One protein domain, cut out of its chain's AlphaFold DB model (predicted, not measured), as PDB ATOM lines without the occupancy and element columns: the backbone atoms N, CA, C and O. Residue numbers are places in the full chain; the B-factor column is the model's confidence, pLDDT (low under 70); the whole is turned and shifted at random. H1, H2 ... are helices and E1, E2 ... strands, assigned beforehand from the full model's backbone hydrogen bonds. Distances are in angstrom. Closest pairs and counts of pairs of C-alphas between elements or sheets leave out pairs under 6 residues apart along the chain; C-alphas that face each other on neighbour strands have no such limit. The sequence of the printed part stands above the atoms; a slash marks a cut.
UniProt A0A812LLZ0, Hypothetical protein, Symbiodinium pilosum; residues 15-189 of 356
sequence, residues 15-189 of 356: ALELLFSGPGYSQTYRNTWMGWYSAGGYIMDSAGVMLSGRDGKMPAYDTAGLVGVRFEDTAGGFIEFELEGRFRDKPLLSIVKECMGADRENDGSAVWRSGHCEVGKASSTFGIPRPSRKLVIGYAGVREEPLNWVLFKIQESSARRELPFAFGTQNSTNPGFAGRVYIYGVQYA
ATOM      1  N   ALA A  15      38.859   3.451   1.082       75.69
ATOM      2  CA  ALA A  15      38.880   1.991   1.047       75.69
ATOM      3  C   ALA A  15      37.478   1.446   0.756       75.69
ATOM      4  O   ALA A  15      36.476   2.091   1.083       75.69
ATOM      5  N   LEU A  16      37.411   0.271   0.124       83.44
ATOM      6  CA  LEU A  16      36.156  -0.432  -0.139       83.44
ATOM      7  C   LEU A  16      35.968  -1.574   0.855       83.44
ATOM      8  O   LEU A  16      36.746  -2.520   0.886       83.44
ATOM      9  N   GLU A  17      34.888  -1.494   1.622       86.25
ATOM     10  CA  GLU A  17      34.456  -2.529   2.556       86.25
ATOM     11  C   GLU A  17      33.249  -3.267   1.970       86.25
ATOM     12  O   GLU A  17      32.274  -2.635   1.560       86.25
ATOM     13  N   LEU A  18      33.270  -4.598   1.914       88.81
ATOM     14  CA  LEU A  18      32.151  -5.362   1.352       88.81
ATOM     15  C   LEU A  18      30.931  -5.307   2.283       88.81
ATOM     16  O   LEU A  18      30.984  -5.764   3.420       88.81
ATOM     17  N   LEU A  19      29.795  -4.814   1.782       93.44
ATOM     18  CA  LEU A  19      28.537  -4.722   2.538       93.44
ATOM     19  C   LEU A  19      27.540  -5.813   2.142       93.44
ATOM     20  O   LEU A  19      26.755  -6.275   2.969       93.44
ATOM     21  N   PHE A  20      27.546  -6.220   0.873       94.62
ATOM     22  CA  PHE A  20      26.649  -7.246   0.344       94.62
ATOM     23  C   PHE A  20      27.262  -7.933  -0.875       94.62
ATOM     24  O   PHE A  20      27.884  -7.274  -1.708       94.62
ATOM     25  N   SER A  21      27.011  -9.232  -1.029       92.81
ATOM     26  CA  SER A  21      27.262  -9.943  -2.284       92.81
ATOM     27  C   SER A  21      26.130 -10.913  -2.604       92.81
ATOM     28  O   SER A  21      25.507 -11.455  -1.700       92.81
ATOM     29  N   GLY A  22      25.843 -11.159  -3.877       92.31
ATOM     30  CA  GLY A  22      24.822 -12.135  -4.249       92.31
ATOM     31  C   GLY A  22      24.671 -12.309  -5.756       92.31
ATOM     32  O   GLY A  22      25.171 -11.489  -6.518       92.31
ATOM     33  N   PRO A  23      23.986 -13.361  -6.227       92.50
ATOM     34  CA  PRO A  23      23.519 -13.441  -7.608       92.50
ATOM     35  C   PRO A  23      22.519 -12.314  -7.901       92.50
ATOM     36  O   PRO A  23      21.568 -12.111  -7.147       92.50
ATOM     37  N   GLY A  24      22.697 -11.612  -9.020       91.38
ATOM     38  CA  GLY A  24      21.787 -10.555  -9.457       91.38
ATOM     39  C   GLY A  24      20.375 -11.096  -9.690       91.38
ATOM     40  O   GLY A  24      19.397 -10.556  -9.171       91.38
ATOM     41  N   TYR A  25      20.242 -12.267 -10.313       91.19
ATOM     42  CA  TYR A  25      18.938 -12.905 -10.508       91.19
ATOM     43  C   TYR A  25      18.512 -13.825  -9.347       91.19
ATOM     44  O   TYR A  25      18.181 -14.991  -9.548       91.19
ATOM     45  N   SER A  26      18.508 -13.312  -8.110       92.06
ATOM     46  CA  SER A  26      17.982 -14.034  -6.937       92.06
ATOM     47  C   SER A  26      16.677 -13.466  -6.409       92.06
ATOM     48  O   SER A  26      16.544 -12.264  -6.181       92.06
ATOM     49  N   GLN A  27      15.735 -14.371  -6.136       93.62
ATOM     50  CA  GLN A  27      14.468 -14.054  -5.486       93.62
ATOM     51  C   GLN A  27      14.597 -13.851  -3.969       93.62
ATOM     52  O   GLN A  27      13.656 -13.395  -3.331       93.62
ATOM     53  N   THR A  28      15.757 -14.164  -3.390       94.31
ATOM     54  CA  THR A  28      15.990 -14.034  -1.946       94.31
ATOM     55  C   THR A  28      16.191 -12.577  -1.553       94.31
ATOM     56  O   THR A  28      15.551 -12.112  -0.620       94.31
ATOM     57  N   TYR A  29      17.033 -11.837  -2.283       95.06
ATOM     58  CA  TYR A  29      17.432 -10.465  -1.933       95.06
ATOM     59  C   TYR A  29      16.603  -9.406  -2.675       95.06
ATOM     60  O   TYR A  29      17.107  -8.369  -3.109       95.06
ATOM     61  N   ARG A  30      15.307  -9.692  -2.847       95.50
ATOM     62  CA  ARG A  30      14.306  -8.772  -3.405       95.50
ATOM     63  C   ARG A  30      14.094  -7.566  -2.492       95.50
ATOM     64  O   ARG A  30      14.596  -7.515  -1.372       95.50
ATOM     65  N   ASN A  31      13.323  -6.599  -2.967       95.94
ATOM     66  CA  ASN A  31      12.975  -5.395  -2.221       95.94
ATOM     67  C   ASN A  31      12.335  -5.680  -0.845       95.94
ATOM     68  O   ASN A  31      12.567  -4.933   0.094       95.94
ATOM     69  N   THR A  32      11.625  -6.796  -0.668       94.62
ATOM     70  CA  THR A  32      11.029  -7.213   0.616       94.62
ATOM     71  C   THR A  32      11.960  -8.018   1.527       94.62
ATOM     72  O   THR A  32      11.556  -8.409   2.622       94.62
ATOM     73  N   TRP A  33      13.208  -8.276   1.129       96.31
ATOM     74  CA  TRP A  33      14.139  -9.036   1.960       96.31
ATOM     75  C   TRP A  33      14.480  -8.289   3.253       96.31
ATOM     76  O   TRP A  33      15.013  -7.181   3.232       96.31
ATOM     77  N   MET A  34      14.219  -8.920   4.401       94.56
ATOM     78  CA  MET A  34      14.414  -8.298   5.719       94.56
ATOM     79  C   MET A  34      15.862  -7.943   6.045       94.56
ATOM     80  O   MET A  34      16.084  -7.039   6.852       94.56
ATOM     81  N   GLY A  35      16.838  -8.580   5.390       94.62
ATOM     82  CA  GLY A  35      18.254  -8.255   5.566       94.62
ATOM     83  C   GLY A  35      18.598  -6.807   5.209       94.62
ATOM     84  O   GLY A  35      19.473  -6.235   5.850       94.62
ATOM     85  N   TRP A  36      17.864  -6.180   4.281       96.94
ATOM     86  CA  TRP A  36      18.035  -4.761   3.947       96.94
ATOM     87  C   TRP A  36      17.650  -3.812   5.091       96.94
ATOM     88  O   TRP A  36      18.153  -2.696   5.169       96.94
ATOM     89  N   TYR A  37      16.743  -4.242   5.971       97.44
ATOM     90  CA  TYR A  37      16.049  -3.360   6.916       97.44
ATOM     91  C   TYR A  37      16.328  -3.674   8.380       97.44
ATOM     92  O   TYR A  37      16.022  -2.867   9.256       97.44
ATOM     93  N   SER A  38      16.887  -4.845   8.665       96.00
ATOM     94  CA  SER A  38      17.122  -5.335  10.021       96.00
ATOM     95  C   SER A  38      18.596  -5.606  10.236       96.00
ATOM     96  O   SER A  38      19.286  -5.985   9.297       96.00
ATOM     97  N   ALA A  39      19.070  -5.432  11.470       94.56
ATOM     98  CA  ALA A  39      20.434  -5.804  11.824       94.56
ATOM     99  C   ALA A  39      20.588  -7.336  11.876       94.56
ATOM    100  O   ALA A  39      19.614  -8.043  12.141       94.56
ATOM    101  N   GLY A  40      21.795  -7.853  11.646       88.94
ATOM    102  CA  GLY A  40      22.054  -9.295  11.642       88.94
ATOM    103  C   GLY A  40      21.659  -9.983  10.333       88.94
ATOM    104  O   GLY A  40      21.646  -9.363   9.273       88.94
ATOM    105  N   GLY A  41      21.351 -11.283  10.392       82.50
ATOM    106  CA  GLY A  41      21.054 -12.087   9.195       82.50
ATOM    107  C   GLY A  41      22.296 -12.452   8.372       82.50
ATOM    108  O   GLY A  41      22.180 -12.779   7.192       82.50
ATOM    109  N   TYR A  42      23.476 -12.370   8.990       82.44
ATOM    110  CA  TYR A  42      24.746 -12.780   8.398       82.44
ATOM    111  C   TYR A  42      24.811 -14.303   8.288       82.44
ATOM    112  O   TYR A  42      24.315 -15.019   9.163       82.44
ATOM    113  N   ILE A  43      25.463 -14.809   7.244       71.38
ATOM    114  CA  ILE A  43      25.719 -16.243   7.124       71.38
ATOM    115  C   ILE A  43      26.968 -16.592   7.937       71.38
ATOM    116  O   ILE A  43      28.091 -16.262   7.553       71.38
ATOM    117  N   MET A  44      26.749 -17.289   9.049       68.75
ATOM    118  CA  MET A  44      27.798 -17.851   9.898       68.75
ATOM    119  C   MET A  44      27.943 -19.354   9.630       68.75
ATOM    120  O   MET A  44      26.985 -20.009   9.206       68.75
ATOM    121  N   ASP A  45      29.122 -19.913   9.880       67.56
ATOM    122  CA  ASP A  45      29.276 -21.358  10.014       67.56
ATOM    123  C   ASP A  45      28.771 -21.859  11.377       67.56
ATOM    124  O   ASP A  45      28.326 -21.096  12.239       67.56
ATOM    125  N   SER A  46      28.835 -23.175  11.580       69.88
ATOM    126  CA  SER A  46      28.456 -23.820  12.841       69.88
ATOM    127  C   SER A  46      29.339 -23.427  14.031       69.88
ATOM    128  O   SER A  46      28.951 -23.687  15.168       69.88
ATOM    129  N   ALA A  47      30.499 -22.806  13.796       67.12
ATOM    130  CA  ALA A  47      31.395 -22.283  14.824       67.12
ATOM    131  C   ALA A  47      31.152 -20.789  15.121       67.12
ATOM    132  O   ALA A  47      31.833 -20.216  15.970       67.12
ATOM    133  N   GLY A  48      30.177 -20.154  14.458       59.56
ATOM    134  CA  GLY A  48      29.886 -18.729  14.613       59.56
ATOM    135  C   GLY A  48      30.875 -17.817  13.883       59.56
ATOM    136  O   GLY A  48      30.886 -16.611  14.132       59.56
ATOM    137  N   VAL A  49      31.695 -18.371  12.987       62.44
ATOM    138  CA  VAL A  49      32.625 -17.619  12.146       62.44
ATOM    139  C   VAL A  49      31.904 -17.188  10.873       62.44
ATOM    140  O   VAL A  49      31.178 -17.960  10.243       62.44
ATOM    141  N   MET A  50      32.100 -15.930  10.482       61.22
ATOM    142  CA  MET A  50      31.532 -15.402   9.247       61.22
ATOM    143  C   MET A  50      32.170 -16.090   8.041       61.22
ATOM    144  O   MET A  50      33.388 -16.065   7.861       61.22
ATOM    145  N   LEU A  51      31.335 -16.671   7.185       57.97
ATOM    146  CA  LEU A  51      31.802 -17.343   5.983       57.97
ATOM    147  C   LEU A  51      32.033 -16.322   4.865       57.97
ATOM    148  O   LEU A  51      31.093 -15.911   4.178       57.97
ATOM    149  N   SER A  52      33.291 -15.927   4.665       52.16
ATOM    150  CA  SER A  52      33.686 -15.094   3.529       52.16
ATOM    151  C   SER A  52      33.316 -15.772   2.198       52.16
ATOM    152  O   SER A  52      33.417 -16.989   2.036       52.16
ATOM    153  N   GLY A  53      32.817 -14.985   1.239       57.03
ATOM    154  CA  GLY A  53      32.408 -15.485  -0.082       57.03
ATOM    155  C   GLY A  53      31.010 -16.117  -0.165       57.03
ATOM    156  O   GLY A  53      30.668 -16.673  -1.210       57.03
ATOM    157  N   ARG A  54      30.188 -16.034   0.892       73.75
ATOM    158  CA  ARG A  54      28.762 -16.413   0.858       73.75
ATOM    159  C   ARG A  54      27.872 -15.222   0.491       73.75
ATOM    160  O   ARG A  54      28.216 -14.071   0.742       73.75
ATOM    161  N   ASP A  55      26.714 -15.523  -0.092       88.50
ATOM    162  CA  ASP A  55      25.737 -14.511  -0.501       88.50
ATOM    163  C   ASP A  55      24.983 -13.925   0.690       88.50
ATOM    164  O   ASP A  55      24.710 -14.615   1.668       88.50
ATOM    165  N   GLY A  56      24.589 -12.666   0.578       90.81
ATOM    166  CA  GLY A  56      23.860 -11.933   1.590       90.81
ATOM    167  C   GLY A  56      24.645 -10.743   2.123       90.81
ATOM    168  O   GLY A  56      25.574 -10.225   1.497       90.81
ATOM    169  N   LYS A  57      24.195 -10.275   3.284       92.38
ATOM    170  CA  LYS A  57      24.672  -9.062   3.938       92.38
ATOM    171  C   LYS A  57      25.869  -9.362   4.837       92.38
ATOM    172  O   LYS A  57      25.872 -10.366   5.548       92.38
ATOM    173  N   MET A  58      26.827  -8.444   4.847       89.88
ATOM    174  CA  MET A  58      28.001  -8.469   5.718       89.88
ATOM    175  C   MET A  58      27.786  -7.579   6.956       89.88
ATOM    176  O   MET A  58      27.041  -6.601   6.868       89.88
ATOM    177  N   PRO A  59      28.456  -7.844   8.095       88.38
ATOM    178  CA  PRO A  59      28.371  -7.017   9.302       88.38
ATOM    179  C   PRO A  59      28.638  -5.530   9.063       88.38
ATOM    180  O   PRO A  59      27.959  -4.685   9.639       88.38
ATOM    181  N   ALA A  60      29.555  -5.205   8.150       89.94
ATOM    182  CA  ALA A  60      29.869  -3.830   7.788       89.94
ATOM    183  C   ALA A  60      28.657  -3.040   7.265       89.94
ATOM    184  O   ALA A  60      28.579  -1.837   7.491       89.94
ATOM    185  N   TYR A  61      27.666  -3.688   6.644       94.56
ATOM    186  CA  TYR A  61      26.418  -3.018   6.252       94.56
ATOM    187  C   TYR A  61      25.709  -2.375   7.459       94.56
ATOM    188  O   TYR A  61      25.094  -1.311   7.335       94.56
ATOM    189  N   ASP A  62      25.825  -3.006   8.630       95.31
ATOM    190  CA  ASP A  62      25.150  -2.608   9.863       95.31
ATOM    191  C   ASP A  62      25.988  -1.643  10.710       95.31
ATOM    192  O   ASP A  62      25.413  -0.885  11.491       95.31
ATOM    193  N   THR A  63      27.318  -1.649  10.562       93.25
ATOM    194  CA  THR A  63      28.228  -0.963  11.499       93.25
ATOM    195  C   THR A  63      29.238  -0.000  10.877       93.25
ATOM    196  O   THR A  63      29.782   0.824  11.606       93.25
ATOM    197  N   ALA A  64      29.527  -0.077   9.577       89.38
ATOM    198  CA  ALA A  64      30.567   0.743   8.953       89.38
ATOM    199  C   ALA A  64      30.168   2.220   8.831       89.38
ATOM    200  O   ALA A  64      29.105   2.519   8.305       89.38
ATOM    201  N   GLY A  65      31.033   3.156   9.222       90.81
ATOM    202  CA  GLY A  65      30.850   4.572   8.888       90.81
ATOM    203  C   GLY A  65      31.218   4.824   7.426       90.81
ATOM    204  O   GLY A  65      32.371   4.628   7.049       90.81
ATOM    205  N   LEU A  66      30.252   5.215   6.594       93.69
ATOM    206  CA  LEU A  66      30.449   5.334   5.147       93.69
ATOM    207  C   LEU A  66      30.551   6.788   4.694       93.69
ATOM    208  O   LEU A  66      29.785   7.642   5.121       93.69
ATOM    209  N   VAL A  67      31.435   7.053   3.741       92.94
ATOM    210  CA  VAL A  67      31.515   8.324   2.999       92.94
ATOM    211  C   VAL A  67      30.978   8.201   1.576       92.94
ATOM    212  O   VAL A  67      30.744   9.201   0.902       92.94
ATOM    213  N   GLY A  68      30.757   6.970   1.123       94.94
ATOM    214  CA  GLY A  68      30.257   6.637  -0.200       94.94
ATOM    215  C   GLY A  68      29.730   5.205  -0.251       94.94
ATOM    216  O   GLY A  68      29.932   4.417   0.674       94.94
ATOM    217  N   VAL A  69      29.064   4.857  -1.346       97.06
ATOM    218  CA  VAL A  69      28.596   3.493  -1.622       97.06
ATOM    219  C   VAL A  69      28.848   3.178  -3.087       97.06
ATOM    220  O   VAL A  69      28.551   3.986  -3.963       97.06
ATOM    221  N   ARG A  70      29.365   1.984  -3.356       95.44
ATOM    222  CA  ARG A  70      29.640   1.475  -4.693       95.44
ATOM    223  C   ARG A  70      28.809   0.233  -4.963       95.44
ATOM    224  O   ARG A  70      28.747  -0.672  -4.139       95.44
ATOM    225  N   PHE A  71      28.211   0.186  -6.142       95.81
ATOM    226  CA  PHE A  71      27.500  -0.969  -6.668       95.81
ATOM    227  C   PHE A  71      28.288  -1.518  -7.843       95.81
ATOM    228  O   PHE A  71      28.685  -0.748  -8.716       95.81
ATOM    229  N   GLU A  72      28.516  -2.823  -7.855       92.88
ATOM    230  CA  GLU A  72      29.414  -3.470  -8.810       92.88
ATOM    231  C   GLU A  72      28.873  -4.829  -9.263       92.88
ATOM    232  O   GLU A  72      28.128  -5.483  -8.529       92.88
ATOM    233  N   ASP A  73      29.258  -5.268 -10.458       91.19
ATOM    234  CA  ASP A  73      29.016  -6.611 -10.974       91.19
ATOM    235  C   ASP A  73      30.304  -7.363 -11.346       91.19
ATOM    236  O   ASP A  73      31.383  -6.794 -11.483       91.19
ATOM    237  N   THR A  74      30.204  -8.682 -11.531       87.44
ATOM    238  CA  THR A  74      31.357  -9.512 -11.931       87.44
ATOM    239  C   THR A  74      31.842  -9.315 -13.365       87.44
ATOM    240  O   THR A  74      32.821  -9.959 -13.731       87.44
ATOM    241  N   ALA A  75      31.178  -8.498 -14.185       85.12
ATOM    242  CA  ALA A  75      31.720  -8.067 -15.472       85.12
ATOM    243  C   ALA A  75      32.615  -6.818 -15.332       85.12
ATOM    244  O   ALA A  75      33.166  -6.355 -16.327       85.12
ATOM    245  N   GLY A  76      32.780  -6.292 -14.110       79.62
ATOM    246  CA  GLY A  76      33.564  -5.094 -13.808       79.62
ATOM    247  C   GLY A  76      32.766  -3.797 -13.946       79.62
ATOM    248  O   GLY A  76      33.320  -2.713 -13.779       79.62
ATOM    249  N   GLY A  77      31.464  -3.873 -14.241       87.19
ATOM    250  CA  GLY A  77      30.596  -2.703 -14.252       87.19
ATOM    251  C   GLY A  77      30.410  -2.168 -12.837       87.19
ATOM    252  O   GLY A  77      30.069  -2.925 -11.930       87.19
ATOM    253  N   PHE A  78      30.605  -0.865 -12.631       92.00
ATOM    254  CA  PHE A  78      30.331  -0.218 -11.355       92.00
ATOM    255  C   PHE A  78      29.781   1.206 -11.461       92.00
ATOM    256  O   PHE A  78      29.954   1.939 -12.441       92.00
ATOM    257  N   ILE A  79      29.142   1.617 -10.372       94.06
ATOM    258  CA  ILE A  79      28.777   2.997 -10.080       94.06
ATOM    259  C   ILE A  79      29.034   3.267  -8.606       94.06
ATOM    260  O   ILE A  79      28.614   2.510  -7.733       94.06
ATOM    261  N   GLU A  80      29.745   4.350  -8.341       94.94
ATOM    262  CA  GLU A  80      30.059   4.827  -7.005       94.94
ATOM    263  C   GLU A  80      29.361   6.155  -6.756       94.94
ATOM    264  O   GLU A  80      29.301   7.019  -7.634       94.94
ATOM    265  N   PHE A  81      28.829   6.297  -5.551       96.44
ATOM    266  CA  PHE A  81      28.183   7.500  -5.076       96.44
ATOM    267  C   PHE A  81      28.934   8.039  -3.871       96.44
ATOM    268  O   PHE A  81      29.172   7.308  -2.910       96.44
ATOM    269  N   GLU A  82      29.242   9.329  -3.894       95.38
ATOM    270  CA  GLU A  82      29.620  10.062  -2.695       95.38
ATOM    271  C   GLU A  82      28.355  10.389  -1.895       95.38
ATOM    272  O   GLU A  82      27.385  10.921  -2.448       95.38
ATOM    273  N   LEU A  83      28.352  10.058  -0.602       97.00
ATOM    274  CA  LEU A  83      27.214  10.323   0.276       97.00
ATOM    275  C   LEU A  83      27.137  11.808   0.635       97.00
ATOM    276  O   LEU A  83      28.145  12.457   0.939       97.00
ATOM    277  N   GLU A  84      25.915  12.340   0.649       96.19
ATOM    278  CA  GLU A  84      25.665  13.696   1.134       96.19
ATOM    279  C   GLU A  84      25.953  13.802   2.635       96.19
ATOM    280  O   GLU A  84      25.794  12.834   3.376       96.19
ATOM    281  N   GLY A  85      26.324  14.996   3.107       92.62
ATOM    282  CA  GLY A  85      26.825  15.210   4.472       92.62
ATOM    283  C   GLY A  85      25.964  14.608   5.592       92.62
ATOM    284  O   GLY A  85      26.514  14.052   6.533       92.62
ATOM    285  N   ARG A  86      24.626  14.636   5.476       95.88
ATOM    286  CA  ARG A  86      23.709  14.045   6.478       95.88
ATOM    287  C   ARG A  86      23.762  12.513   6.562       95.88
ATOM    288  O   ARG A  86      23.307  11.948   7.554       95.88
ATOM    289  N   PHE A  87      24.259  11.856   5.517       97.31
ATOM    290  CA  PHE A  87      24.366  10.403   5.405       97.31
ATOM    291  C   PHE A  87      25.802   9.898   5.573       97.31
ATOM    292  O   PHE A  87      25.997   8.688   5.670       97.31
ATOM    293  N   ARG A  88      26.798  10.793   5.627       94.19
ATOM    294  CA  ARG A  88      28.193  10.418   5.883       94.19
ATOM    295  C   ARG A  88      28.377   9.895   7.305       94.19
ATOM    296  O   ARG A  88      27.618  10.239   8.209       94.19
ATOM    297  N   ASP A  89      29.384   9.045   7.463       91.25
ATOM    298  CA  ASP A  89      29.775   8.370   8.701       91.25
ATOM    299  C   ASP A  89      28.657   7.508   9.314       91.25
ATOM    300  O   ASP A  89      28.712   7.121  10.483       91.25
ATOM    301  N   LYS A  90      27.647   7.153   8.508       95.00
ATOM    302  CA  LYS A  90      26.559   6.252   8.889       95.00
ATOM    303  C   LYS A  90      26.695   4.890   8.204       95.00
ATOM    304  O   LYS A  90      27.076   4.840   7.033       95.00
ATOM    305  N   PRO A  91      26.285   3.799   8.875       97.12
ATOM    306  CA  PRO A  91      26.085   2.509   8.226       97.12
ATOM    307  C   PRO A  91      24.985   2.549   7.180       97.12
ATOM    308  O   PRO A  91      23.978   3.244   7.350       97.12
ATOM    309  N   LEU A  92      25.130   1.728   6.136       98.38
ATOM    310  CA  LEU A  92      24.126   1.624   5.077       98.38
ATOM    311  C   LEU A  92      22.760   1.202   5.638       98.38
ATOM    312  O   LEU A  92      21.741   1.732   5.202       98.38
ATOM    313  N   LEU A  93      22.728   0.356   6.678       98.50
ATOM    314  CA  LEU A  93      21.496   0.030   7.403       98.50
ATOM    315  C   LEU A  93      20.820   1.266   8.004       98.50
ATOM    316  O   LEU A  93      19.599   1.394   7.935       98.50
ATOM    317  N   SER A  94      21.592   2.167   8.617       98.44
ATOM    318  CA  SER A  94      21.041   3.388   9.207       98.44
ATOM    319  C   SER A  94      20.457   4.295   8.130       98.44
ATOM    320  O   SER A  94      19.388   4.857   8.343       98.44
ATOM    321  N   ILE A  95      21.132   4.412   6.983       98.62
ATOM    322  CA  ILE A  95      20.662   5.208   5.844       98.62
ATOM    323  C   ILE A  95      19.354   4.617   5.300       98.62
ATOM    324  O   ILE A  95      18.365   5.333   5.156       98.62
ATOM    325  N   VAL A  96      19.303   3.300   5.071       98.56
ATOM    326  CA  VAL A  96      18.091   2.620   4.588       98.56
ATOM    327  C   VAL A  96      16.931   2.770   5.572       98.56
ATOM    328  O   VAL A  96      15.817   3.057   5.142       98.56
ATOM    329  N   LYS A  97      17.167   2.621   6.880       98.31
ATOM    330  CA  LYS A  97      16.127   2.804   7.906       98.31
ATOM    331  C   LYS A  97      15.617   4.238   7.984       98.31
ATOM    332  O   LYS A  97      14.414   4.427   8.116       98.31
ATOM    333  N   GLU A  98      16.511   5.223   7.908       97.81
ATOM    334  CA  GLU A  98      16.144   6.643   7.925       97.81
ATOM    335  C   GLU A  98      15.261   7.003   6.724       97.81
ATOM    336  O   GLU A  98      14.315   7.770   6.868       97.81
ATOM    337  N   CYS A  99      15.541   6.414   5.560       98.06
ATOM    338  CA  CYS A  99      14.799   6.680   4.334       98.06
ATOM    339  C   CYS A  99      13.487   5.909   4.239       98.06
ATOM    340  O   CYS A  99      12.445   6.494   3.976       98.06
ATOM    341  N   MET A 100      13.530   4.594   4.441       97.31
ATOM    342  CA  MET A 100      12.376   3.730   4.195       97.31
ATOM    343  C   MET A 100      11.455   3.602   5.404       97.31
ATOM    344  O   MET A 100      10.329   3.150   5.245       97.31
ATOM    345  N   GLY A 101      11.931   3.863   6.627       96.12
ATOM    346  CA  GLY A 101      11.165   3.592   7.845       96.12
ATOM    347  C   GLY A 101      10.513   2.200   7.817       96.12
ATOM    348  O   GLY A 101      11.181   1.186   7.573       96.12
ATOM    349  N   ALA A 102       9.192   2.167   8.002       95.56
ATOM    350  CA  ALA A 102       8.361   0.967   7.886       95.56
ATOM    351  C   ALA A 102       7.767   0.742   6.476       95.56
ATOM    352  O   ALA A 102       7.199  -0.320   6.230       95.56
ATOM    353  N   ASP A 103       7.929   1.685   5.546       95.81
ATOM    354  CA  ASP A 103       7.255   1.683   4.246       95.81
ATOM    355  C   ASP A 103       7.815   0.603   3.322       95.81
ATOM    356  O   ASP A 103       8.986   0.614   2.947       95.81
ATOM    357  N   ARG A 104       6.990  -0.371   2.947       95.25
ATOM    358  CA  ARG A 104       7.360  -1.443   2.000       95.25
ATOM    359  C   ARG A 104       6.340  -1.613   0.878       95.25
ATOM    360  O   ARG A 104       6.482  -2.512   0.050       95.25
ATOM    361  N   GLU A 105       5.339  -0.744   0.852       94.75
ATOM    362  CA  GLU A 105       4.212  -0.797  -0.064       94.75
ATOM    363  C   GLU A 105       4.081   0.544  -0.774       94.75
ATOM    364  O   GLU A 105       3.842   1.578  -0.155       94.75
ATOM    365  N   ASN A 106       4.277   0.510  -2.087       93.62
ATOM    366  CA  ASN A 106       4.078   1.651  -2.958       93.62
ATOM    367  C   ASN A 106       2.590   1.995  -3.060       93.62
ATOM    368  O   ASN A 106       1.813   1.254  -3.660       93.62
ATOM    369  N   ASP A 107       2.228   3.143  -2.499       93.88
ATOM    370  CA  ASP A 107       0.874   3.698  -2.490       93.88
ATOM    371  C   ASP A 107       0.637   4.732  -3.609       93.88
ATOM    372  O   ASP A 107      -0.383   5.418  -3.626       93.88
ATOM    373  N   GLY A 108       1.594   4.887  -4.533       91.19
ATOM    374  CA  GLY A 108       1.539   5.880  -5.603       91.19
ATOM    375  C   GLY A 108       1.787   7.317  -5.143       91.19
ATOM    376  O   GLY A 108       1.667   8.247  -5.943       91.19
ATOM    377  N   SER A 109       2.150   7.556  -3.881       94.75
ATOM    378  CA  SER A 109       2.418   8.904  -3.377       94.75
ATOM    379  C   SER A 109       3.607   9.577  -4.073       94.75
ATOM    380  O   SER A 109       4.435   8.968  -4.755       94.75
ATOM    381  N   ALA A 110       3.720  10.896  -3.886       94.56
ATOM    382  CA  ALA A 110       4.847  11.665  -4.413       94.56
ATOM    383  C   ALA A 110       6.204  11.145  -3.902       94.56
ATOM    384  O   ALA A 110       7.191  11.209  -4.639       94.56
ATOM    385  N   VAL A 111       6.235  10.596  -2.682       94.75
ATOM    386  CA  VAL A 111       7.426   9.981  -2.086       94.75
ATOM    387  C   VAL A 111       7.850   8.763  -2.905       94.75
ATOM    388  O   VAL A 111       8.977   8.724  -3.380       94.75
ATOM    389  N   TRP A 112       6.948   7.830  -3.213       93.75
ATOM    390  CA  TRP A 112       7.284   6.676  -4.060       93.75
ATOM    391  C   TRP A 112       7.639   7.052  -5.501       93.75
ATOM    392  O   TRP A 112       8.537   6.452  -6.101       93.75
ATOM    393  N   ARG A 113       6.992   8.085  -6.058       91.94
ATOM    394  CA  ARG A 113       7.302   8.571  -7.411       91.94
ATOM    395  C   ARG A 113       8.701   9.169  -7.529       91.94
ATOM    396  O   ARG A 113       9.331   9.015  -8.572       91.94
ATOM    397  N   SER A 114       9.168   9.867  -6.495       90.69
ATOM    398  CA  SER A 114      10.460  10.570  -6.498       90.69
ATOM    399  C   SER A 114      11.589   9.798  -5.807       90.69
ATOM    400  O   SER A 114      12.755  10.012  -6.132       90.69
ATOM    401  N   GLY A 115      11.246   8.847  -4.940       94.94
ATOM    402  CA  GLY A 115      12.159   8.200  -4.008       94.94
ATOM    403  C   GLY A 115      12.021   8.764  -2.595       94.94
ATOM    404  O   GLY A 115      11.792   9.956  -2.411       94.94
ATOM    405  N   HIS A 116      12.219   7.918  -1.587       97.06
ATOM    406  CA  HIS A 116      12.167   8.330  -0.181       97.06
ATOM    407  C   HIS A 116      13.336   9.239   0.199       97.06
ATOM    408  O   HIS A 116      13.188  10.171   0.988       97.06
ATOM    409  N   CYS A 117      14.503   8.977  -0.385       96.94
ATOM    410  CA  CYS A 117      15.686   9.803  -0.220       96.94
ATOM    411  C   CYS A 117      16.514   9.836  -1.494       96.94
ATOM    412  O   CYS A 117      16.730   8.807  -2.131       96.94
ATOM    413  N   GLU A 118      17.110  10.990  -1.753       97.12
ATOM    414  CA  GLU A 118      18.371  11.107  -2.473       97.12
ATOM    415  C   GLU A 118      19.494  11.121  -1.434       97.12
ATOM    416  O   GLU A 118      19.479  11.963  -0.541       97.12
ATOM    417  N   VAL A 119      20.418  10.158  -1.495       97.56
ATOM    418  CA  VAL A 119      21.432   9.968  -0.437       97.56
ATOM    419  C   VAL A 119      22.857  10.299  -0.865       97.56
ATOM    420  O   VAL A 119      23.750  10.409  -0.026       97.56
ATOM    421  N   GLY A 120      23.089  10.457  -2.165       97.00
ATOM    422  CA  GLY A 120      24.418  10.704  -2.701       97.00
ATOM    423  C   GLY A 120      24.415  11.003  -4.190       97.00
ATOM    424  O   GLY A 120      23.431  10.750  -4.892       97.00
ATOM    425  N   LYS A 121      25.542  11.519  -4.675       97.06
ATOM    426  CA  LYS A 121      25.765  11.873  -6.084       97.06
ATOM    427  C   LYS A 121      26.804  10.949  -6.688       97.06
ATOM    428  O   LYS A 121      27.753  10.568  -6.010       97.06
ATOM    429  N   ALA A 122      26.614  10.581  -7.951       94.94
ATOM    430  CA  ALA A 122      27.555   9.709  -8.641       94.94
ATOM    431  C   ALA A 122      28.932  10.388  -8.714       94.94
ATOM    432  O   ALA A 122      29.040  11.505  -9.220       94.94
ATOM    433  N   SER A 123      29.959   9.714  -8.202       91.44
ATOM    434  CA  SER A 123      31.351  10.181  -8.196       91.44
ATOM    435  C   SER A 123      32.177   9.516  -9.295       91.44
ATOM    436  O   SER A 123      33.040  10.154  -9.891       91.44
ATOM    437  N   SER A 124      31.903   8.246  -9.601       87.50
ATOM    438  CA  SER A 124      32.602   7.484 -10.637       87.50
ATOM    439  C   SER A 124      31.713   6.381 -11.193       87.50
ATOM    440  O   SER A 124      30.879   5.813 -10.490       87.50
ATOM    441  N   THR A 125      31.907   6.030 -12.460       89.75
ATOM    442  CA  THR A 125      31.173   4.942 -13.107       89.75
ATOM    443  C   THR A 125      32.007   4.319 -14.213       89.75
ATOM    444  O   THR A 125      32.807   4.997 -14.855       89.75
ATOM    445  N   PHE A 126      31.807   3.027 -14.431       86.31
ATOM    446  CA  PHE A 126      32.395   2.267 -15.521       86.31
ATOM    447  C   PHE A 126      31.439   1.133 -15.893       86.31
ATOM    448  O   PHE A 126      30.825   0.542 -15.011       86.31
ATOM    449  N   GLY A 127      31.272   0.825 -17.177       84.69
ATOM    450  CA  GLY A 127      30.544  -0.372 -17.633       84.69
ATOM    451  C   GLY A 127      29.027  -0.440 -17.367       84.69
ATOM    452  O   GLY A 127      28.352  -1.221 -18.033       84.69
ATOM    453  N   ILE A 128      28.450   0.376 -16.475       84.38
ATOM    454  CA  ILE A 128      27.000   0.406 -16.221       84.38
ATOM    455  C   ILE A 128      26.301   1.293 -17.266       84.38
ATOM    456  O   ILE A 128      26.617   2.481 -17.371       84.38
ATOM    457  N   PRO A 129      25.316   0.784 -18.033       83.94
ATOM    458  CA  PRO A 129      24.587   1.591 -19.010       83.94
ATOM    459  C   PRO A 129      23.705   2.641 -18.328       83.94
ATOM    460  O   PRO A 129      22.933   2.295 -17.445       83.94
ATOM    461  N   ARG A 130      23.723   3.901 -18.785       87.75
ATOM    462  CA  ARG A 130      22.881   5.005 -18.255       87.75
ATOM    463  C   ARG A 130      22.888   5.103 -16.710       87.75
ATOM    464  O   ARG A 130      21.823   5.025 -16.088       87.75
ATOM    465  N   PRO A 131      24.063   5.280 -16.090       90.75
ATOM    466  CA  PRO A 131      24.180   5.373 -14.639       90.75
ATOM    467  C   PRO A 131      23.342   6.539 -14.097       90.75
ATOM    468  O   PRO A 131      23.292   7.616 -14.697       90.75
ATOM    469  N   SER A 132      22.673   6.318 -12.966       92.94
ATOM    470  CA  SER A 132      21.913   7.354 -12.265       92.94
ATOM    471  C   SER A 132      22.857   8.437 -11.760       92.94
ATOM    472  O   SER A 132      23.907   8.131 -11.203       92.94
ATOM    473  N   ARG A 133      22.488   9.715 -11.883       94.50
ATOM    474  CA  ARG A 133      23.321  10.803 -11.318       94.50
ATOM    475  C   ARG A 133      23.273  10.851  -9.792       94.50
ATOM    476  O   ARG A 133      24.106  11.501  -9.164       94.50
ATOM    477  N   LYS A 134      22.264  10.203  -9.216       95.81
ATOM    478  CA  LYS A 134      21.894  10.257  -7.804       95.81
ATOM    479  C   LYS A 134      21.607   8.854  -7.296       95.81
ATOM    480  O   LYS A 134      20.958   8.079  -8.004       95.81
ATOM    481  N   LEU A 135      22.044   8.544  -6.081       97.62
ATOM    482  CA  LEU A 135      21.604   7.342  -5.385       97.62
ATOM    483  C   LEU A 135      20.261   7.649  -4.743       97.62
ATOM    484  O   LEU A 135      20.183   8.484  -3.841       97.62
ATOM    485  N   VAL A 136      19.215   6.988  -5.225       97.06
ATOM    486  CA  VAL A 136      17.859   7.164  -4.707       97.06
ATOM    487  C   VAL A 136      17.415   5.883  -4.015       97.06
ATOM    488  O   VAL A 136      17.529   4.797  -4.591       97.06
ATOM    489  N   ILE A 137      16.913   6.022  -2.787       97.88
ATOM    490  CA  ILE A 137      16.391   4.918  -1.983       97.88
ATOM    491  C   ILE A 137      14.862   4.881  -2.058       97.88
ATOM    492  O   ILE A 137      14.215   5.914  -1.892       97.88
ATOM    493  N   GLY A 138      14.292   3.696  -2.298       96.06
ATOM    494  CA  GLY A 138      12.842   3.464  -2.264       96.06
ATOM    495  C   GLY A 138      12.086   4.163  -3.383       96.06
ATOM    496  O   GLY A 138      11.289   5.059  -3.118       96.06
ATOM    497  N   TYR A 139      12.357   3.786  -4.630       95.00
ATOM    498  CA  TYR A 139      11.823   4.445  -5.823       95.00
ATOM    499  C   TYR A 139      10.893   3.522  -6.616       95.00
ATOM    500  O   TYR A 139      11.267   2.392  -6.932       95.00
ATOM    501  N   ALA A 140       9.720   4.019  -7.011       91.88
ATOM    502  CA  ALA A 140       8.756   3.311  -7.862       91.88
ATOM    503  C   ALA A 140       8.517   3.990  -9.223       91.88
ATOM    504  O   ALA A 140       8.064   3.358 -10.182       91.88
ATOM    505  N   GLY A 141       8.830   5.283  -9.341       87.62
ATOM    506  CA  GLY A 141       8.407   6.075 -10.493       87.62
ATOM    507  C   GLY A 141       6.880   6.144 -10.574       87.62
ATOM    508  O   GLY A 141       6.199   6.137  -9.560       87.62
ATOM    509  N   VAL A 142       6.321   6.216 -11.781       84.12
ATOM    510  CA  VAL A 142       4.876   6.453 -11.989       84.12
ATOM    511  C   VAL A 142       3.992   5.202 -11.902       84.12
ATOM    512  O   VAL A 142       2.804   5.285 -12.189       84.12
ATOM    513  N   ARG A 143       4.553   4.028 -11.590       80.69
ATOM    514  CA  ARG A 143       3.773   2.786 -11.497       80.69
ATOM    515  C   ARG A 143       3.174   2.664 -10.105       80.69
ATOM    516  O   ARG A 143       3.890   2.822  -9.125       80.69
ATOM    517  N   GLU A 144       1.893   2.334 -10.031       82.31
ATOM    518  CA  GLU A 144       1.139   2.211  -8.778       82.31
ATOM    519  C   GLU A 144       0.802   0.739  -8.524       82.31
ATOM    520  O   GLU A 144      -0.322   0.278  -8.686       82.31
ATOM    521  N   GLU A 145       1.833  -0.030  -8.184       87.06
ATOM    522  CA  GLU A 145       1.723  -1.438  -7.804       87.06
ATOM    523  C   GLU A 145       2.513  -1.634  -6.496       87.06
ATOM    524  O   GLU A 145       3.697  -1.270  -6.470       87.06
ATOM    525  N   PRO A 146       1.930  -2.231  -5.432       89.06
ATOM    526  CA  PRO A 146       2.497  -2.183  -4.077       89.06
ATOM    527  C   PRO A 146       3.944  -2.660  -3.950       89.06
ATOM    528  O   PRO A 146       4.722  -2.098  -3.186       89.06
ATOM    529  N   LEU A 147       4.337  -3.678  -4.718       89.94
ATOM    530  CA  LEU A 147       5.693  -4.233  -4.678       89.94
ATOM    531  C   LEU A 147       6.578  -3.769  -5.841       89.94
ATOM    532  O   LEU A 147       7.732  -4.185  -5.919       89.94
ATOM    533  N   ASN A 148       6.066  -2.942  -6.752       90.06
ATOM    534  CA  ASN A 148       6.792  -2.495  -7.938       90.06
ATOM    535  C   ASN A 148       7.636  -1.258  -7.629       90.06
ATOM    536  O   ASN A 148       7.339  -0.136  -8.032       90.06
ATOM    537  N   TRP A 149       8.688  -1.489  -6.859       93.38
ATOM    538  CA  TRP A 149       9.657  -0.481  -6.468       93.38
ATOM    539  C   TRP A 149      11.040  -1.109  -6.322       93.38
ATOM    540  O   TRP A 149      11.188  -2.331  -6.190       93.38
ATOM    541  N   VAL A 150      12.062  -0.263  -6.361       94.56
ATOM    542  CA  VAL A 150      13.462  -0.646  -6.181       94.56
ATOM    543  C   VAL A 150      14.016  -0.008  -4.917       94.56
ATOM    544  O   VAL A 150      13.732   1.158  -4.629       94.56
ATOM    545  N   LEU A 151      14.807  -0.764  -4.156       97.62
ATOM    546  CA  LEU A 151      15.420  -0.252  -2.940       97.62
ATOM    547  C   LEU A 151      16.540   0.729  -3.270       97.62
ATOM    548  O   LEU A 151      16.528   1.827  -2.737       97.62
ATOM    549  N   PHE A 152      17.464   0.367  -4.160       97.56
ATOM    550  CA  PHE A 152      18.528   1.255  -4.628       97.56
ATOM    551  C   PHE A 152      18.405   1.469  -6.135       97.56
ATOM    552  O   PHE A 152      18.705   0.573  -6.934       97.56
ATOM    553  N   LYS A 153      17.981   2.669  -6.538       94.88
ATOM    554  CA  LYS A 153      17.984   3.086  -7.942       94.88
ATOM    555  C   LYS A 153      19.369   3.616  -8.306       94.88
ATOM    556  O   LYS A 153      19.766   4.685  -7.842       94.88
ATOM    557  N   ILE A 154      20.063   2.889  -9.181       93.00
ATOM    558  CA  ILE A 154      21.424   3.229  -9.636       93.00
ATOM    559  C   ILE A 154      21.542   3.382 -11.157       93.00
ATOM    560  O   ILE A 154      22.582   3.797 -11.657       93.00
ATOM    561  N   GLN A 155      20.455   3.139 -11.885       90.75
ATOM    562  CA  GLN A 155      20.324   3.403 -13.312       90.75
ATOM    563  C   GLN A 155      19.197   4.411 -13.555       90.75
ATOM    564  O   GLN A 155      18.175   4.395 -12.860       90.75
ATOM    565  N   GLU A 156      19.357   5.291 -14.542       86.62
ATOM    566  CA  GLU A 156      18.218   6.052 -15.055       86.62
ATOM    567  C   GLU A 156      17.285   5.133 -15.848       86.62
ATOM    568  O   GLU A 156      17.736   4.249 -16.577       86.62
ATOM    569  N   SER A 157      15.972   5.341 -15.725       68.31
ATOM    570  CA  SER A 157      14.991   4.526 -16.442       68.31
ATOM    571  C   SER A 157      15.237   4.599 -17.950       68.31
ATOM    572  O   SER A 157      15.187   5.675 -18.551       68.31
ATOM    573  N   SER A 158      15.482   3.452 -18.578       52.22
ATOM    574  CA  SER A 158      15.590   3.341 -20.023       52.22
ATOM    575  C   SER A 158      14.212   3.490 -20.667       52.22
ATOM    576  O   SER A 158      13.272   2.771 -20.345       52.22
ATOM    577  N   ALA A 159      14.106   4.338 -21.690       43.09
ATOM    578  CA  ALA A 159      12.975   4.357 -22.628       43.09
ATOM    579  C   ALA A 159      12.855   3.061 -23.478       43.09
ATOM    580  O   ALA A 159      12.132   3.016 -24.470       43.09
ATOM    581  N   ARG A 160      13.598   2.002 -23.129       47.44
ATOM    582  CA  ARG A 160      13.646   0.694 -23.792       47.44
ATOM    583  C   ARG A 160      13.510  -0.407 -22.744       47.44
ATOM    584  O   ARG A 160      13.870  -0.193 -21.592       47.44
ATOM    585  N   ARG A 161      13.023  -1.574 -23.180       49.06
ATOM    586  CA  ARG A 161      12.737  -2.821 -22.433       49.06
ATOM    587  C   ARG A 161      13.929  -3.442 -21.659       49.06
ATOM    588  O   ARG A 161      13.888  -4.628 -21.352       49.06
ATOM    589  N   GLU A 162      14.990  -2.692 -21.386       58.00
ATOM    590  CA  GLU A 162      16.115  -3.121 -20.554       58.00
ATOM    591  C   GLU A 162      15.654  -3.186 -19.091       58.00
ATOM    592  O   GLU A 162      14.995  -2.274 -18.589       58.00
ATOM    593  N   LEU A 163      15.948  -4.302 -18.426       62.91
ATOM    594  CA  LEU A 163      15.690  -4.458 -17.001       62.91
ATOM    595  C   LEU A 163      16.601  -3.501 -16.215       62.91
ATOM    596  O   LEU A 163      17.788  -3.418 -16.536       62.91
ATOM    597  N   PRO A 164      16.086  -2.782 -15.200       74.94
ATOM    598  CA  PRO A 164      16.864  -1.757 -14.524       74.94
ATOM    599  C   PRO A 164      18.030  -2.372 -13.744       74.94
ATOM    600  O   PRO A 164      17.843  -3.277 -12.934       74.94
ATOM    601  N   PHE A 165      19.229  -1.836 -13.934       79.06
ATOM    602  CA  PHE A 165      20.375  -2.090 -13.076       79.06
ATOM    603  C   PHE A 165      20.109  -1.382 -11.738       79.06
ATOM    604  O   PHE A 165      20.236  -0.165 -11.604       79.06
ATOM    605  N   ALA A 166      19.600  -2.141 -10.775       91.50
ATOM    606  CA  ALA A 166      19.101  -1.678  -9.482       91.50
ATOM    607  C   ALA A 166      19.325  -2.770  -8.436       91.50
ATOM    608  O   ALA A 166      19.526  -3.922  -8.802       91.50
ATOM    609  N   PHE A 167      19.271  -2.428  -7.150       95.56
ATOM    610  CA  PHE A 167      19.361  -3.424  -6.080       95.56
ATOM    611  C   PHE A 167      18.071  -3.490  -5.272       95.56
ATOM    612  O   PHE A 167      17.480  -2.457  -4.952       95.56
ATOM    613  N   GLY A 168      17.646  -4.712  -4.949       95.31
ATOM    614  CA  GLY A 168      16.393  -4.993  -4.261       95.31
ATOM    615  C   GLY A 168      15.212  -4.548  -5.111       95.31
ATOM    616  O   GLY A 168      14.625  -3.508  -4.850       95.31
ATOM    617  N   THR A 169      14.874  -5.315  -6.144       94.25
ATOM    618  CA  THR A 169      13.671  -5.091  -6.967       94.25
ATOM    619  C   THR A 169      12.551  -6.037  -6.543       94.25
ATOM    620  O   THR A 169      12.791  -6.964  -5.767       94.25
ATOM    621  N   GLN A 170      11.345  -5.866  -7.089       92.75
ATOM    622  CA  GLN A 170      10.213  -6.767  -6.834       92.75
ATOM    623  C   GLN A 170      10.564  -8.246  -7.034       92.75
ATOM    624  O   GLN A 170      10.149  -9.099  -6.256       92.75
ATOM    625  N   ASN A 171      11.306  -8.554  -8.102       91.06
ATOM    626  CA  ASN A 171      11.452  -9.926  -8.589       91.06
ATOM    627  C   ASN A 171      12.874 -10.476  -8.492       91.06
ATOM    628  O   ASN A 171      13.074 -11.688  -8.607       91.06
ATOM    629  N   SER A 172      13.864  -9.627  -8.248       93.75
ATOM    630  CA  SER A 172      15.252 -10.066  -8.167       93.75
ATOM    631  C   SER A 172      16.124  -9.111  -7.360       93.75
ATOM    632  O   SER A 172      15.711  -7.996  -7.025       93.75
ATOM    633  N   THR A 173      17.348  -9.546  -7.085       95.38
ATOM    634  CA  THR A 173      18.370  -8.722  -6.441       95.38
ATOM    635  C   THR A 173      18.767  -7.573  -7.358       95.38
ATOM    636  O   THR A 173      18.666  -6.433  -6.936       95.38
ATOM    637  N   ASN A 174      19.125  -7.862  -8.609       93.94
ATOM    638  CA  ASN A 174      19.442  -6.915  -9.672       93.94
ATOM    639  C   ASN A 174      19.047  -7.527 -11.030       93.94
ATOM    640  O   ASN A 174      19.714  -8.452 -11.494       93.94
ATOM    641  N   PRO A 175      17.970  -7.055 -11.682       87.69
ATOM    642  CA  PRO A 175      17.484  -7.663 -12.914       87.69
ATOM    643  C   PRO A 175      18.305  -7.244 -14.145       87.69
ATOM    644  O   PRO A 175      18.163  -7.861 -15.197       87.69
ATOM    645  N   GLY A 176      19.168  -6.228 -14.027       85.88
ATOM    646  CA  GLY A 176      20.062  -5.769 -15.091       85.88
ATOM    647  C   GLY A 176      21.294  -6.657 -15.308       85.88
ATOM    648  O   GLY A 176      21.983  -6.483 -16.310       85.88
ATOM    649  N   PHE A 177      21.572  -7.613 -14.411       87.25
ATOM    650  CA  PHE A 177      22.730  -8.503 -14.520       87.25
ATOM    651  C   PHE A 177      22.474  -9.891 -13.920       87.25
ATOM    652  O   PHE A 177      22.073 -10.024 -12.768       87.25
ATOM    653  N   ALA A 178      22.741 -10.951 -14.688       86.69
ATOM    654  CA  ALA A 178      22.488 -12.331 -14.254       86.69
ATOM    655  C   ALA A 178      23.617 -12.939 -13.400       86.69
ATOM    656  O   ALA A 178      23.384 -13.926 -12.702       86.69
ATOM    657  N   GLY A 179      24.832 -12.379 -13.460       90.19
ATOM    658  CA  GLY A 179      25.982 -12.851 -12.683       90.19
ATOM    659  C   GLY A 179      25.932 -12.401 -11.221       90.19
ATOM    660  O   GLY A 179      24.861 -12.183 -10.659       90.19
ATOM    661  N   ARG A 180      27.094 -12.271 -10.571       91.31
ATOM    662  CA  ARG A 180      27.153 -11.789  -9.184       91.31
ATOM    663  C   ARG A 180      27.245 -10.272  -9.133       91.31
ATOM    664  O   ARG A 180      27.884  -9.655  -9.980       91.31
ATOM    665  N   VAL A 181      26.634  -9.714  -8.103       93.44
ATOM    666  CA  VAL A 181      26.597  -8.291  -7.810       93.44
ATOM    667  C   VAL A 181      27.055  -8.036  -6.379       93.44
ATOM    668  O   VAL A 181      26.889  -8.887  -5.498       93.44
ATOM    669  N   TYR A 182      27.620  -6.858  -6.156       93.94
ATOM    670  CA  TYR A 182      28.220  -6.446  -4.898       93.94
ATOM    671  C   TYR A 182      27.764  -5.043  -4.520       93.94
ATOM    672  O   TYR A 182      27.528  -4.193  -5.382       93.94
ATOM    673  N   ILE A 183      27.677  -4.806  -3.216       96.44
ATOM    674  CA  ILE A 183      27.620  -3.463  -2.644       96.44
ATOM    675  C   ILE A 183      28.844  -3.317  -1.755       96.44
ATOM    676  O   ILE A 183      29.025  -4.106  -0.824       96.44
ATOM    677  N   TYR A 184      29.649  -2.299  -2.022       93.94
ATOM    678  CA  TYR A 184      30.769  -1.905  -1.187       93.94
ATOM    679  C   TYR A 184      30.489  -0.550  -0.538       93.94
ATOM    680  O   TYR A 184      29.903   0.347  -1.142       93.94
ATOM    681  N   GLY A 185      30.920  -0.399   0.702       93.44
ATOM    682  CA  GLY A 185      30.947   0.851   1.426       93.44
ATOM    683  C   GLY A 185      32.279   1.521   1.180       93.44
ATOM    684  O   GLY A 185      33.322   0.890   1.326       93.44
ATOM    685  N   VAL A 186      32.247   2.792   0.811       90.31
ATOM    686  CA  VAL A 186      33.449   3.609   0.734       90.31
ATOM    687  C   VAL A 186      33.666   4.207   2.115       90.31
ATOM    688  O   VAL A 186      32.777   4.887   2.629       90.31
ATOM    689  N   GLN A 187      34.818   3.954   2.720       85.06
ATOM    690  CA  GLN A 187      35.221   4.534   4.002       85.06
ATOM    691  C   GLN A 187      36.445   5.416   3.807       85.06
ATOM    692  O   GLN A 187      37.195   5.223   2.850       85.06
ATOM    693  N   TYR A 188      36.692   6.337   4.734       72.75
ATOM    694  CA  TYR A 188      38.032   6.891   4.869       72.75
ATOM    695  C   TYR A 188      38.985   5.758   5.267       72.75
ATOM    696  O   TYR A 188      38.787   5.099   6.287       72.75
ATOM    697  N   ALA A 189      40.005   5.508   4.455       61.12
ATOM    698  CA  ALA A 189      41.108   4.640   4.813       61.12
ATOM    699  C   ALA A 189      41.740   5.219   6.084       61.12
ATOM    700  O   ALA A 189      42.153   6.378   6.116       61.12
TER     701      ALA A 189
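Overview. This is residues 15 to 189 of the 356 residues of the protein "Hypothetical protein" of Symbiodinium pilosum (UniProt A0A812LLZ0). One long antiparallel sheet of seven strands is curled like part of a barrel and folded back on itself, E1, E7, E2 and E3 facing E5 and E6 across the hinge strand E4. H2 packs on one face of the sheet, with its C-alphas nearest to those of E4 and E5, H1 covers E1 on that same face, and H3 is by E5 on the opposite face. The 175 printed residues hold three named helices and seven named strands, in the order E1 H1 E2 E3 H2 H3 E4 E5 E6 E7; across the sheet the order is E1 E7 E2 E3 E4 E5 E6. The class is mixed, with under half of the residues in named elements. The whole is compact, with a radius of gyration of the C-alphas of 15.0 A and spans of 47 by 31 by 31 A.

Arrangement. E1, residues 15 to 23, is an edge strand, antiparallel to E7, residues 180 to 188, at 162 degrees, with N 17 and O 185 2.9 A apart, within hydrogen-bond range. H1, residues 60 to 63, is on the sheet over E1 at a height of 8.0 A; the closest C-alphas are those of Leu 19 and Tyr 61, 4.6 A apart. E2, residues 68 to 73, is antiparallel to E7, with N 70 and O 184 at 2.8 A. E1, H1 and E2 form a split strand-helix-strand unit, two strands running the same way with E7 between them and a right-handed crossover. E2 and E3, residues 78 to 83, form a hairpin, with N 71 and O 79 at 2.8 A. H2, residues 92 to 100, touches H1, the closest C-alphas being those of Asp 62 and Leu 93, 5.1 A apart. H1 and H2 lie on the same face of the sheet; H3, residues 110 to 114, lies on the opposite face. Every O i to N i+4 pair is within hydrogen-bond range in H2 and H3, and H1 is too short for such a pair. E4, residues 117 to 126, pairs with E3 through N 80 and O 124, 2.8 A. E4, E5, residues 131 to 139, and E6, residues 150 to 155, form a meander, each strand the antiparallel neighbour of the one before, with N 119 and O 135 at 2.9 A and N 153 and O 136 at 2.9 A.

Along the chain. E1 begins at C-alpha 15, (38.880, 1.991, 1.047), measures 23.4 A and bends by 57 degrees at residue 19. H1 measures 5.0 A, E2 17.1 A, E3 16.0 A, H2 12.0 A and H3 6.1 A. E4 measures 23.9 A, E5 15.2 A and E6 10.7 A. E7, 25.8 A, ends at C-alpha 188, (38.032, 6.891, 4.869).

Size, cuts and confidence. The C-alphas of Ala 47 and Ala 159 are the two farthest apart, 49.5 A. The printed part has no cut. The links E1 to H1 and E6 to E7 are long, 36 and 24 residues. The pLDDT is under 70 at residues 44 to 53, 157 to 163 and 189.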